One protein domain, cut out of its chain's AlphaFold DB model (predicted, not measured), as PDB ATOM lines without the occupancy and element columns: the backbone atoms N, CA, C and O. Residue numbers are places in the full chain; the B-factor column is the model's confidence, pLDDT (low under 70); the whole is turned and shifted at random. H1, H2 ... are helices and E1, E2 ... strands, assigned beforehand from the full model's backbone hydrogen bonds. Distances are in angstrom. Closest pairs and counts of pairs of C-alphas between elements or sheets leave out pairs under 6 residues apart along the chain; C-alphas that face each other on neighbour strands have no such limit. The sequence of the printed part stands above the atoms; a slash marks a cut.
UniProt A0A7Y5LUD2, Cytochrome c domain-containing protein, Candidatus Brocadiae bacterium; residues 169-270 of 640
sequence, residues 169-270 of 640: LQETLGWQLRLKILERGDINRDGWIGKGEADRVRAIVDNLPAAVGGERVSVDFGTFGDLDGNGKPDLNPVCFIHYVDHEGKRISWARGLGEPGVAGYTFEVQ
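What this domain is: This is residues 169 to 270 of the 640 residues of the protein "Cytochrome c domain-containing protein" of Candidatus Brocadiae bacterium (UniProt A0A7Y5LUD2). With little regular structure, this is a body of long loops in which one helix, H1, packs on two separate hairpins, E1 with E2 and E3 with E4, while residues 209 to 214 stick out. The 102 printed residues include one named helix and four named strands, in the order H1 E1 E2 E3 E4; under half are in named elements, the class is mixed, and both two-stranded sheets are antiparallel. It is compact, with a radius of gyration of the C-alphas of 14.1 A, and spans 48 by 25 by 24 A.

How they stand to each other: Look first at the hairpin of E3, residues 239 to 244, and E4, residues 264 to 269, where N 242 and O 266 are 2.8 A apart, within hydrogen-bond range. In H1, residues 169 to 185, 12 of 13 O i to N i+4 pairs are within range; its closest C-alphas to E4 are Gly 174 and Val 269, 5.5 A. In the hairpin of E1, residues 202 to 206, and E2, residues 218 to 223, find N 205 and O 219 at 2.9 A. The closest C-alphas of H1 and E1 are Ile 181 and Ala 203, 5.5 A. E1 and E3 are apart.

Where its parts are: Find C-alpha 169 at (169.726, 154.516, 190.177); from there H1 runs 24.3 A. E4 runs 17.2 A to C-alpha 269 at (170.564, 167.081, 184.676).

The domain as a whole: The farthest C-alphas, Gly 213 and Pro 260, are 48.1 A apart. The printed part has no cut, its four links are long, and no printed residue is under 70 in pLDDT.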
ATOM      1  N   LEU A 169     168.818 153.905 189.201       97.81
ATOM      2  CA  LEU A 169     169.726 154.516 190.177       97.81
ATOM      3  C   LEU A 169     170.394 155.764 189.591       97.81
ATOM      4  O   LEU A 169     170.498 156.776 190.280       97.81
ATOM      5  N   GLN A 170     170.796 155.707 188.314       97.38
ATOM      6  CA  GLN A 170     171.344 156.862 187.599       97.38
ATOM      7  C   GLN A 170     170.307 157.988 187.503       97.38
ATOM      8  O   GLN A 170     170.611 159.107 187.891       97.38
ATOM      9  N   GLU A 171     169.070 157.706 187.083       97.44
ATOM     10  CA  GLU A 171     167.990 158.704 187.003       97.44
ATOM     11  C   GLU A 171     167.783 159.424 188.341       97.44
ATOM     12  O   GLU A 171     167.752 160.654 188.419       97.44
ATOM     13  N   THR A 172     167.703 158.643 189.420       97.69
ATOM     14  CA  THR A 172     167.491 159.191 190.761       97.69
ATOM     15  C   THR A 172     168.690 160.017 191.233       97.69
ATOM     16  O   THR A 172     168.515 161.070 191.856       97.69
ATOM     17  N   LEU A 173     169.911 159.605 190.878       98.19
ATOM     18  CA  LEU A 173     171.107 160.406 191.108       98.19
ATOM     19  C   LEU A 173     171.062 161.725 190.325       98.19
ATOM     20  O   LEU A 173     171.413 162.754 190.891       98.19
ATOM     21  N   GLY A 174     170.591 161.733 189.076       97.75
ATOM     22  CA  GLY A 174     170.448 162.950 188.267       97.75
ATOM     23  C   GLY A 174     169.550 163.991 188.928       97.75
ATOM     24  O   GLY A 174     169.925 165.161 189.039       97.75
ATOM     25  N   TRP A 175     168.414 163.554 189.473       97.69
ATOM     26  CA  TRP A 175     167.553 164.414 190.284       97.69
ATOM     27  C   TRP A 175     168.264 164.945 191.529       97.69
ATOM     28  O   TRP A 175     168.221 166.141 191.812       97.69
ATOM     29  N   GLN A 176     168.964 164.079 192.262       98.12
ATOM     30  CA  GLN A 176     169.709 164.513 193.438       98.12
ATOM     31  C   GLN A 176     170.830 165.503 193.090       98.12
ATOM     32  O   GLN A 176     171.015 166.476 193.818       98.12
ATOM     33  N   LEU A 177     171.568 165.279 192.000       98.50
ATOM     34  CA  LEU A 177     172.602 166.190 191.513       98.50
ATOM     35  C   LEU A 177     171.999 167.558 191.211       98.50
ATOM     36  O   LEU A 177     172.533 168.560 191.676       98.50
ATOM     37  N   ARG A 178     170.841 167.602 190.535       97.88
ATOM     38  CA  ARG A 178     170.099 168.850 190.314       97.88
ATOM     39  C   ARG A 178     169.851 169.582 191.633       97.88
ATOM     40  O   ARG A 178     170.185 170.757 191.740       97.88
ATOM     41  N   LEU A 179     169.308 168.894 192.638       97.88
ATOM     42  CA  LEU A 179     169.003 169.503 193.935       97.88
ATOM     43  C   LEU A 179     170.257 169.962 194.691       97.88
ATOM     44  O   LEU A 179     170.261 171.061 195.233       97.88
ATOM     45  N   LYS A 180     171.331 169.162 194.700       97.56
ATOM     46  CA  LYS A 180     172.603 169.510 195.362       97.56
ATOM     47  C   LYS A 180     173.320 170.673 194.669       97.56
ATOM     48  O   LYS A 180     173.970 171.465 195.343       97.56
ATOM     49  N   ILE A 181     173.201 170.799 193.347       97.94
ATOM     50  CA  ILE A 181     173.728 171.952 192.605       97.94
ATOM     51  C   ILE A 181     172.870 173.191 192.893       97.94
ATOM     52  O   ILE A 181     173.419 174.235 193.238       97.94
ATOM     53  N   LEU A 182     171.537 173.082 192.829       96.94
ATOM     54  CA  LEU A 182     170.631 174.192 193.156       96.94
ATOM     55  C   LEU A 182     170.803 174.671 194.602       96.94
ATOM     56  O   LEU A 182     170.832 175.870 194.829       96.94
ATOM     57  N   GLU A 183     171.060 173.773 195.557       96.12
ATOM     58  CA  GLU A 183     171.388 174.134 196.945       96.12
ATOM     59  C   GLU A 183     172.564 175.122 197.053       96.12
ATOM     60  O   GLU A 183     172.651 175.875 198.025       96.12
ATOM     61  N   ARG A 184     173.483 175.118 196.081       95.12
ATOM     62  CA  ARG A 184     174.638 176.023 196.037       95.12
ATOM     63  C   ARG A 184     174.360 177.315 195.273       95.12
ATOM     64  O   ARG A 184     174.957 178.331 195.617       95.12
ATOM     65  N   GLY A 185     173.547 177.244 194.220       94.62
ATOM     66  CA  GLY A 185     173.340 178.340 193.270       94.62
ATOM     67  C   GLY A 185     172.104 179.193 193.544       94.62
ATOM     68  O   GLY A 185     172.168 180.406 193.386       94.62
ATOM     69  N   ASP A 186     171.009 178.575 193.982       95.38
ATOM     70  CA  ASP A 186     169.773 179.252 194.380       95.38
ATOM     71  C   ASP A 186     169.861 179.573 195.881       95.38
ATOM     72  O   ASP A 186     169.600 178.740 196.760       95.38
ATOM     73  N   ILE A 187     170.327 180.785 196.181       92.69
ATOM     74  CA  ILE A 187     170.573 181.228 197.558       92.69
ATOM     75  C   ILE A 187     169.254 181.494 198.287       92.69
ATOM     76  O   ILE A 187     169.160 181.223 199.491       92.69
ATOM     77  N   ASN A 188     168.254 182.027 197.584       93.62
ATOM     78  CA  ASN A 188     167.002 182.478 198.180       93.62
ATOM     79  C   ASN A 188     165.946 181.349 198.311       93.62
ATOM     80  O   ASN A 188     164.993 181.503 199.079       93.62
ATOM     81  N   ARG A 189     166.177 180.203 197.653       94.56
ATOM     82  CA  ARG A 189     165.348 178.986 197.633       94.56
ATOM     83  C   ARG A 189     164.008 179.134 196.909       94.56
ATOM     84  O   ARG A 189     163.038 178.485 197.305       94.56
ATOM     85  N   ASP A 190     163.952 179.932 195.848       93.12
ATOM     86  CA  ASP A 190     162.746 180.162 195.042       93.12
ATOM     87  C   ASP A 190     162.586 179.211 193.837       93.12
ATOM     88  O   ASP A 190     161.541 179.223 193.182       93.12
ATOM     89  N   GLY A 191     163.561 178.331 193.583       92.75
ATOM     90  CA  GLY A 191     163.496 177.296 192.544       92.75
ATOM     91  C   GLY A 191     164.303 177.599 191.281       92.75
ATOM     92  O   GLY A 191     164.379 176.743 190.383       92.75
ATOM     93  N   TRP A 192     164.919 178.777 191.193       95.38
ATOM     94  CA  TRP A 192     165.748 179.195 190.068       95.38
ATOM     95  C   TRP A 192     166.939 180.037 190.544       95.38
ATOM     96  O   TRP A 192     167.080 180.344 191.715       95.38
ATOM     97  N   ILE A 193     167.866 180.315 189.631       96.12
ATOM     98  CA  ILE A 193     169.089 181.069 189.899       96.12
ATOM     99  C   ILE A 193     168.991 182.400 189.170       96.12
ATOM    100  O   ILE A 193     168.987 182.460 187.932       96.12
ATOM    101  N   GLY A 194     168.927 183.478 189.938       94.44
ATOM    102  CA  GLY A 194     168.975 184.841 189.446       94.44
ATOM    103  C   GLY A 194     170.370 185.258 188.992       94.44
ATOM    104  O   GLY A 194     171.388 184.811 189.518       94.44
ATOM    105  N   LYS A 195     170.421 186.203 188.045       89.81
ATOM    106  CA  LYS A 195     171.667 186.744 187.459       89.81
ATOM    107  C   LYS A 195     172.707 187.253 188.463       89.81
ATOM    108  O   LYS A 195     173.851 187.419 188.082       89.81
ATOM    109  N   GLY A 196     172.304 187.592 189.687       83.69
ATOM    110  CA  GLY A 196     173.197 188.145 190.709       83.69
ATOM    111  C   GLY A 196     173.385 187.257 191.936       83.69
ATOM    112  O   GLY A 196     174.041 187.694 192.877       83.69
ATOM    113  N   GLU A 197     172.788 186.062 191.975       86.81
ATOM    114  CA  GLU A 197     172.759 185.260 193.204       86.81
ATOM    115  C   GLU A 197     174.086 184.565 193.484       86.81
ATOM    116  O   GLU A 197     174.599 184.642 194.596       86.81
ATOM    117  N   ALA A 198     174.677 183.924 192.481       77.19
ATOM    118  CA  ALA A 198     175.795 183.010 192.697       77.19
ATOM    119  C   ALA A 198     176.938 183.201 191.691       77.19
ATOM    120  O   ALA A 198     177.712 182.274 191.431       77.19
ATOM    121  N   ASP A 199     177.088 184.414 191.151       75.44
ATOM    122  CA  ASP A 199     178.209 184.768 190.284       75.44
ATOM    123  C   ASP A 199     179.528 184.495 191.021       75.44
ATOM    124  O   ASP A 199     179.837 185.129 192.030       75.44
ATOM    125  N   ARG A 200     180.329 183.558 190.490       75.50
ATOM    126  CA  ARG A 200     181.611 183.044 191.035       75.50
ATOM    127  C   ARG A 200     181.513 181.910 192.062       75.50
ATOM    128  O   ARG A 200     182.558 181.436 192.514       75.50
ATOM    129  N   VAL A 201     180.322 181.422 192.400       89.00
ATOM    130  CA  VAL A 201     180.177 180.171 193.160       89.00
ATOM    131  C   VAL A 201     180.304 178.992 192.196       89.00
ATOM    132  O   VAL A 201     179.694 178.972 191.126       89.00
ATOM    133  N   ARG A 202     181.114 178.000 192.574       93.88
ATOM    134  CA  ARG A 202     181.275 176.766 191.801       93.88
ATOM    135  C   ARG A 202     180.268 175.713 192.250       93.88
ATOM    136  O   ARG A 202     180.034 175.538 193.448       93.88
ATOM    137  N   ALA A 203     179.720 174.983 191.291       96.56
ATOM    138  CA  ALA A 203     178.795 173.880 191.500       96.56
ATOM    139  C   ALA A 203     179.554 172.603 191.904       96.56
ATOM    140  O   ALA A 203     179.653 171.653 191.130       96.56
ATOM    141  N   ILE A 204     180.134 172.597 193.107       97.31
ATOM    142  CA  ILE A 204     180.904 171.458 193.623       97.31
ATOM    143  C   ILE A 204     180.001 170.544 194.456       97.31
ATOM    144  O   ILE A 204     179.390 170.989 195.434       97.31
ATOM    145  N   VAL A 205     179.949 169.263 194.091       97.75
ATOM    146  CA  VAL A 205     179.139 168.236 194.760       97.75
ATOM    147  C   VAL A 205     180.010 167.046 195.151       97.75
ATOM    148  O   VAL A 205     180.731 166.495 194.325       97.75
ATOM    149  N   ASP A 206     179.910 166.624 196.410       97.81
ATOM    150  CA  ASP A 206     180.589 165.425 196.902       97.81
ATOM    151  C   ASP A 206     179.796 164.160 196.569       97.81
ATOM    152  O   ASP A 206     178.572 164.105 196.743       97.81
ATOM    153  N   ASN A 207     180.511 163.117 196.155       98.12
ATOM    154  CA  ASN A 207     179.911 161.834 195.801       98.12
ATOM    155  C   ASN A 207     179.371 161.041 197.006       98.12
ATOM    156  O   ASN A 207     178.359 160.346 196.892       98.12
ATOM    157  N   LEU A 208     180.025 161.161 198.168       98.19
ATOM    158  CA  LEU A 208     179.696 160.439 199.400       98.19
ATOM    159  C   LEU A 208     179.651 161.382 200.620       98.19
ATOM    160  O   LEU A 208     180.603 162.137 200.845       98.19
ATOM    161  N   PRO A 209     178.637 161.292 201.502       96.19
ATOM    162  CA  PRO A 209     178.604 162.035 202.767       96.19
ATOM    163  C   PRO A 209     179.619 161.483 203.777       96.19
ATOM    164  O   PRO A 209     180.038 160.332 203.666       96.19
ATOM    165  N   ALA A 210     180.016 162.281 204.782       94.38
ATOM    166  CA  ALA A 210     181.067 161.966 205.775       94.38
ATOM    167  C   ALA A 210     180.929 160.584 206.454       94.38
ATOM    168  O   ALA A 210     181.925 159.916 206.724       94.38
ATOM    169  N   ALA A 211     179.693 160.144 206.689       95.06
ATOM    170  CA  ALA A 211     179.390 158.892 207.380       95.06
ATOM    171  C   ALA A 211     179.500 157.635 206.496       95.06
ATOM    172  O   ALA A 211     179.545 156.523 207.020       95.06
ATOM    173  N   VAL A 212     179.540 157.781 205.167       96.50
ATOM    174  CA  VAL A 212     179.580 156.651 204.231       96.50
ATOM    175  C   VAL A 212     181.024 156.382 203.812       96.50
ATOM    176  O   VAL A 212     181.725 157.271 203.328       96.50
ATOM    177  N   GLY A 213     181.483 155.144 204.012       96.44
ATOM    178  CA  GLY A 213     182.811 154.706 203.576       96.44
ATOM    179  C   GLY A 213     182.903 154.579 202.053       96.44
ATOM    180  O   GLY A 213     181.926 154.195 201.409       96.44
ATOM    181  N   GLY A 214     184.076 154.868 201.492       95.56
ATOM    182  CA  GLY A 214     184.370 154.832 200.055       95.56
ATOM    183  C   GLY A 214     185.387 155.909 199.664       95.56
ATOM    184  O   GLY A 214     185.811 156.700 200.509       95.56
ATOM    185  N   GLU A 215     185.790 155.932 198.394       95.94
ATOM    186  CA  GLU A 215     186.635 157.001 197.847       95.94
ATOM    187  C   GLU A 215     185.804 158.284 197.698       95.94
ATOM    188  O   GLU A 215     184.775 158.287 197.019       95.94
ATOM    189  N   ARG A 216     186.229 159.366 198.363       96.31
ATOM    190  CA  ARG A 216     185.566 160.674 198.291       96.31
ATOM    191  C   ARG A 216     186.152 161.489 197.156       96.31
ATOM    192  O   ARG A 216     187.352 161.755 197.155       96.31
ATOM    193  N   VAL A 217     185.288 161.934 196.260       97.00
ATOM    194  CA  VAL A 217     185.627 162.823 195.157       97.00
ATOM    195  C   VAL A 217     184.617 163.964 195.141       97.00
ATOM    196  O   VAL A 217     183.406 163.738 195.209       97.00
ATOM    197  N   SER A 218     185.129 165.188 195.066       97.56
ATOM    198  CA  SER A 218     184.325 166.386 194.845       97.56
ATOM    199  C   SER A 218     184.289 166.664 193.348       97.56
ATOM    200  O   SER A 218     185.330 166.918 192.742       97.56
ATOM    201  N   VAL A 219     183.102 166.596 192.755       98.00
ATOM    202  CA  VAL A 219     182.890 166.817 191.322       98.00
ATOM    203  C   VAL A 219     182.510 168.269 191.091       98.00
ATOM    204  O   VAL A 219     181.664 168.818 191.796       98.00
ATOM    205  N   ASP A 220     183.134 168.883 190.096       97.38
ATOM    206  CA  ASP A 220     182.961 170.289 189.767       97.38
ATOM    207  C   ASP A 220     182.126 170.454 188.495       97.38
ATOM    208  O   ASP A 220     182.600 170.241 187.378       97.38
ATOM    209  N   PHE A 221     180.869 170.859 188.665       97.12
ATOM    210  CA  PHE A 221     179.935 171.089 187.568       97.12
ATOM    211  C   PHE A 221     180.013 172.514 187.002       97.12
ATOM    212  O   PHE A 221     179.077 172.951 186.342       97.12
ATOM    213  N   GLY A 222     181.107 173.248 187.218       95.56
ATOM    214  CA  GLY A 222     181.313 174.576 186.636       95.56
ATOM    215  C   GLY A 222     180.870 175.721 187.547       95.56
ATOM    216  O   GLY A 222     180.875 175.594 188.771       95.56
ATOM    217  N   THR A 223     180.557 176.875 186.959       94.56
ATOM    218  CA  THR A 223     180.217 178.115 187.688       94.56
ATOM    219  C   THR A 223     178.834 178.617 187.279       94.56
ATOM    220  O   THR A 223     178.450 178.484 186.125       94.56
ATOM    221  N   PHE A 224     178.080 179.203 188.215       95.25
ATOM    222  CA  PHE A 224     176.713 179.675 187.946       95.25
ATOM    223  C   PHE A 224     176.628 180.963 187.111       95.25
ATOM    224  O   PHE A 224     175.576 181.249 186.542       95.25
ATOM    225  N   GLY A 225     177.711 181.739 187.058       91.31
ATOM    226  CA  GLY A 225     177.798 182.965 186.264       91.31
ATOM    227  C   GLY A 225     178.226 182.711 184.816       91.31
ATOM    228  O   GLY A 225     178.671 181.619 184.472       91.31
ATOM    229  N   ASP A 226     178.118 183.754 183.999       91.75
ATOM    230  CA  ASP A 226     178.592 183.829 182.610       91.75
ATOM    231  C   ASP A 226     179.964 184.529 182.583       91.75
ATOM    232  O   ASP A 226     180.060 185.747 182.404       91.75
ATOM    233  N   LEU A 227     181.033 183.793 182.900       89.44
ATOM    234  CA  LEU A 227     182.385 184.350 183.021       89.44
ATOM    235  C   LEU A 227     183.034 184.590 181.656       89.44
ATOM    236  O   LEU A 227     183.917 185.448 181.556       89.44
ATOM    237  N   ASP A 228     182.636 183.836 180.630       90.19
ATOM    238  CA  ASP A 228     183.142 183.994 179.264       90.19
ATOM    239  C   ASP A 228     182.350 185.025 178.429       90.19
ATOM    240  O   ASP A 228     182.814 185.440 177.363       90.19
ATOM    241  N   GLY A 229     181.209 185.500 178.943       89.50
ATOM    242  CA  GLY A 229     180.378 186.538 178.337       89.50
ATOM    243  C   GLY A 229     179.560 186.054 177.138       89.50
ATOM    244  O   GLY A 229     179.135 186.876 176.320       89.50
ATOM    245  N   ASN A 230     179.363 184.741 176.986       90.50
ATOM    246  CA  ASN A 230     178.612 184.145 175.881       90.50
ATOM    247  C   ASN A 230     177.080 184.228 176.066       90.50
ATOM    248  O   ASN A 230     176.319 183.798 175.188       90.50
ATOM    249  N   GLY A 231     176.624 184.787 177.187       91.88
ATOM    250  CA  GLY A 231     175.224 184.933 177.550       91.88
ATOM    251  C   GLY A 231     174.638 183.710 178.248       91.88
ATOM    252  O   GLY A 231     173.413 183.614 178.309       91.88
ATOM    253  N   LYS A 232     175.432 182.753 178.736       92.81
ATOM    254  CA  LYS A 232     174.950 181.515 179.376       92.81
ATOM    255  C   LYS A 232     175.752 181.224 180.642       92.81
ATOM    256  O   LYS A 232     176.909 181.607 180.720       92.81
ATOM    257  N   PRO A 233     175.168 180.520 181.625       94.38
ATOM    258  CA  PRO A 233     175.941 180.079 182.778       94.38
ATOM    259  C   PRO A 233     177.026 179.074 182.363       94.38
ATOM    260  O   PRO A 233     176.762 178.158 181.577       94.38
ATOM    261  N   ASP A 234     178.211 179.192 182.957       93.75
ATOM    262  CA  ASP A 234     179.374 178.319 182.736       93.75
ATOM    263  C   ASP A 234     179.281 176.988 183.503       93.75
ATOM    264  O   ASP A 234     180.263 176.478 184.061       93.75
ATOM    265  N   LEU A 235     178.079 176.415 183.557       95.12
ATOM    266  CA  LEU A 235     177.846 175.092 184.114       95.12
ATOM    267  C   LEU A 235     178.270 174.005 183.122       95.12
ATOM    268  O   LEU A 235     178.317 174.191 181.903       95.12
ATOM    269  N   ASN A 236     178.577 172.826 183.657       94.75
ATOM    270  CA  ASN A 236     178.871 171.655 182.857       94.75
ATOM    271  C   ASN A 236     177.676 171.363 181.926       94.75
ATOM    272  O   ASN A 236     176.540 171.390 182.396       94.75
ATOM    273  N   PRO A 237     177.897 171.027 180.639       92.31
ATOM    274  CA  PRO A 237     176.818 170.775 179.680       92.31
ATOM    275  C   PRO A 237     175.805 169.688 180.060       92.31
ATOM    276  O   PRO A 237     174.773 169.585 179.404       92.31
ATOM    277  N   VAL A 238     176.081 168.872 181.086       93.44
ATOM    278  CA  VAL A 238     175.079 167.964 181.667       93.44
ATOM    279  C   VAL A 238     173.881 168.724 182.262       93.44
ATOM    280  O   VAL A 238     172.779 168.181 182.300       93.44
ATOM    281  N   CYS A 239     174.076 169.975 182.693       94.94
ATOM    282  CA  CYS A 239     173.029 170.887 183.139       94.94
ATOM    283  C   CYS A 239     172.372 171.555 181.924       94.94
ATOM    284  O   CYS A 239     172.918 172.494 181.340       94.94
ATOM    285  N   PHE A 240     171.184 171.091 181.540       92.94
ATOM    286  CA  PHE A 240     170.431 171.693 180.445       92.94
ATOM    287  C   PHE A 240     169.591 172.862 180.958       92.94
ATOM    288  O   PHE A 240     168.690 172.696 181.778       92.94
ATOM    289  N   ILE A 241     169.924 174.060 180.479       94.12
ATOM    290  CA  ILE A 241     169.426 175.328 181.015       94.12
ATOM    291  C   ILE A 241     168.031 175.670 180.478       94.12
ATOM    292  O   ILE A 241     167.792 175.679 179.267       94.12
ATOM    293  N   HIS A 242     167.142 176.056 181.389       94.62
ATOM    294  CA  HIS A 242     165.845 176.662 181.119       94.62
ATOM    295  C   HIS A 242     165.828 178.093 181.658       94.62
ATOM    296  O   HIS A 242     165.962 178.311 182.857       94.62
ATOM    297  N   TYR A 243     165.647 179.077 180.782       96.50
ATOM    298  CA  TYR A 243     165.569 180.481 181.191       96.50
ATOM    299  C   TYR A 243     164.198 180.817 181.756       96.50
ATOM    300  O   TYR A 243     163.189 180.313 181.254       96.50
ATOM    301  N   VAL A 244     164.171 181.695 182.758       96.94
ATOM    302  CA  VAL A 244     162.949 182.091 183.462       96.94
ATOM    303  C   VAL A 244     162.799 183.608 183.561       96.94
ATOM    304  O   VAL A 244     163.788 184.345 183.487       96.94
ATOM    305  N   ASP A 245     161.559 184.072 183.702       96.88
ATOM    306  CA  ASP A 245     161.222 185.459 184.022       96.88
ATOM    307  C   ASP A 245     161.334 185.753 185.532       96.88
ATOM    308  O   ASP A 245     161.781 184.921 186.318       96.88
ATOM    309  N   HIS A 246     160.948 186.965 185.945       95.25
ATOM    310  CA  HIS A 246     161.007 187.406 187.345       95.25
ATOM    311  C   HIS A 246     160.048 186.660 188.288       95.25
ATOM    312  O   HIS A 246     160.170 186.807 189.502       95.25
ATOM    313  N   GLU A 247     159.097 185.896 187.751       94.88
ATOM    314  CA  GLU A 247     158.191 185.035 188.514       94.88
ATOM    315  C   GLU A 247     158.679 183.574 188.532       94.88
ATOM    316  O   GLU A 247     157.970 182.702 189.032       94.88
ATOM    317  N   GLY A 248     159.859 183.287 187.969       94.56
ATOM    318  CA  GLY A 248     160.383 181.930 187.827       94.56
ATOM    319  C   GLY A 248     159.726 181.132 186.695       94.56
ATOM    320  O   GLY A 248     159.968 179.930 186.578       94.56
ATOM    321  N   LYS A 249     158.920 181.768 185.830       96.50
ATOM    322  CA  LYS A 249     158.242 181.080 184.726       96.50
ATOM    323  C   LYS A 249     159.149 180.932 183.516       96.50
ATOM    324  O   LYS A 249     159.819 181.872 183.090       96.50
ATOM    325  N   ARG A 250     159.125 179.752 182.909       94.94
ATOM    326  CA  ARG A 250     159.943 179.360 181.768       94.94
ATOM    327  C   ARG A 250     159.656 180.217 180.539       94.94
ATOM    328  O   ARG A 250     158.545 180.258 180.009       94.94
ATOM    329  N   ILE A 251     160.721 180.776 179.977       95.19
ATOM    330  CA  ILE A 251     160.718 181.488 178.701       95.19
ATOM    331  C   ILE A 251     161.230 180.532 177.616       95.19
ATOM    332  O   ILE A 251     162.421 180.445 177.322       95.19
ATOM    333  N   SER A 252     160.316 179.783 176.999       90.31
ATOM    334  CA  SER A 252     160.646 178.678 176.077       90.31
ATOM    335  C   SER A 252     161.454 179.082 174.830       90.31
ATOM    336  O   SER A 252     162.176 178.260 174.244       90.31
ATOM    337  N   TRP A 253     161.365 180.345 174.407       91.75
ATOM    338  CA  TRP A 253     162.093 180.875 173.252       91.75
ATOM    339  C   TRP A 253     163.493 181.398 173.598       91.75
ATOM    340  O   TRP A 253     164.340 181.428 172.704       91.75
ATOM    341  N   ALA A 254     163.767 181.740 174.861       94.19
ATOM    342  CA  ALA A 254     165.032 182.341 175.271       94.19
ATOM    343  C   ALA A 254     166.208 181.363 175.122       94.19
ATOM    344  O   ALA A 254     166.062 180.140 175.244       94.19
ATOM    345  N   ARG A 255     167.386 181.910 174.806       91.81
ATOM    346  CA  ARG A 255     168.624 181.142 174.572       91.81
ATOM    347  C   ARG A 255     169.821 181.644 175.380       91.81
ATOM    348  O   ARG A 255     170.850 180.964 175.368       91.81
ATOM    349  N   GLY A 256     169.669 182.757 176.094       94.38
ATOM    350  CA  GLY A 256     170.707 183.370 176.913       94.38
ATOM    351  C   GLY A 256     170.139 184.268 178.013       94.38
ATOM    352  O   GLY A 256     169.002 184.729 177.933       94.38
ATOM    353  N   LEU A 257     170.969 184.553 179.013       94.12
ATOM    354  CA  LEU A 257     170.723 185.479 180.117       94.12
ATOM    355  C   LEU A 257     170.550 186.925 179.635       94.12
ATOM    356  O   LEU A 257     169.860 187.706 180.284       94.12
ATOM    357  N   GLY A 258     171.154 187.299 178.507       93.38
ATOM    358  CA  GLY A 258     171.042 188.648 177.942       93.38
ATOM    359  C   GLY A 258     169.695 188.963 177.282       93.38
ATOM    360  O   GLY A 258     169.445 190.120 176.950       93.38
ATOM    361  N   GLU A 259     168.831 187.965 177.082       96.00
ATOM    362  CA  GLU A 259     167.578 188.133 176.342       96.00
ATOM    363  C   GLU A 259     166.530 188.947 177.133       96.00
ATOM    364  O   GLU A 259     166.459 188.843 178.366       96.00
ATOM    365  N   PRO A 260     165.681 189.750 176.458       95.38
ATOM    366  CA  PRO A 260     164.656 190.551 177.121       95.38
ATOM    367  C   PRO A 260     163.708 189.709 177.984       95.38
ATOM    368  O   PRO A 260     163.172 188.699 177.536       95.38
ATOM    369  N   GLY A 261     163.470 190.154 179.219       94.94
ATOM    370  CA  GLY A 261     162.565 189.488 180.162       94.94
ATOM    371  C   GLY A 261     163.172 188.304 180.919       94.94
ATOM    372  O   GLY A 261     162.566 187.861 181.889       94.94
ATOM    373  N   VAL A 262     164.367 187.827 180.550       97.12
ATOM    374  CA  VAL A 262     165.065 186.778 181.308       97.12
ATOM    375  C   VAL A 262     165.588 187.358 182.622       97.12
ATOM    376  O   VAL A 262     166.432 188.259 182.618       97.12
ATOM    377  N   ALA A 263     165.118 186.830 183.747       96.12
ATOM    378  CA  ALA A 263     165.594 187.190 185.083       96.12
ATOM    379  C   ALA A 263     166.698 186.246 185.578       96.12
ATOM    380  O   ALA A 263     167.574 186.659 186.342       96.12
ATOM    381  N   GLY A 264     166.689 185.004 185.099       96.31
ATOM    382  CA  GLY A 264     167.629 183.971 185.504       96.31
ATOM    383  C   GLY A 264     167.355 182.650 184.801       96.31
ATOM    384  O   GLY A 264     166.886 182.628 183.655       96.31
ATOM    385  N   TYR A 265     167.666 181.546 185.471       96.88
ATOM    386  CA  TYR A 265     167.499 180.213 184.909       96.88
ATOM    387  C   TYR A 265     167.314 179.124 185.967       96.88
ATOM    388  O   TYR A 265     167.779 179.235 187.092       96.88
ATOM    389  N   THR A 266     166.694 178.021 185.572       96.31
ATOM    390  CA  THR A 266     166.776 176.723 186.250       96.31
ATOM    391  C   THR A 266     167.352 175.703 185.265       96.31
ATOM    392  O   THR A 266     167.699 176.051 184.133       96.31
ATOM    393  N   PHE A 267     167.514 174.447 185.664       95.62
ATOM    394  CA  PHE A 267     168.061 173.423 184.774       95.62
ATOM    395  C   PHE A 267     167.617 172.016 185.154       95.62
ATOM    396  O   PHE A 267     167.188 171.755 186.278       95.62
ATOM    397  N   GLU A 268     167.760 171.101 184.209       94.56
ATOM    398  CA  GLU A 268     167.693 169.654 184.413       94.56
ATOM    399  C   GLU A 268     169.097 169.038 184.285       94.56
ATOM    400  O   GLU A 268     170.000 169.658 183.722       94.56
ATOM    401  N   VAL A 269     169.295 167.822 184.800       95.56
ATOM    402  CA  VAL A 269     170.564 167.081 184.676       95.56
ATOM    403  C   VAL A 269     170.350 165.902 183.727       95.56
ATOM    404  O   VAL A 269     169.602 164.977 184.039       95.56
ATOM    405  N   GLN A 270     170.986 165.938 182.556       92.00
ATOM    406  CA  GLN A 270     170.750 164.989 181.463       92.00
ATOM    407  C   GLN A 270     171.713 163.793 181.513       92.00
ATOM    408  O   GLN A 270     172.803 163.802 180.934       92.00
TER     409      GLN A 270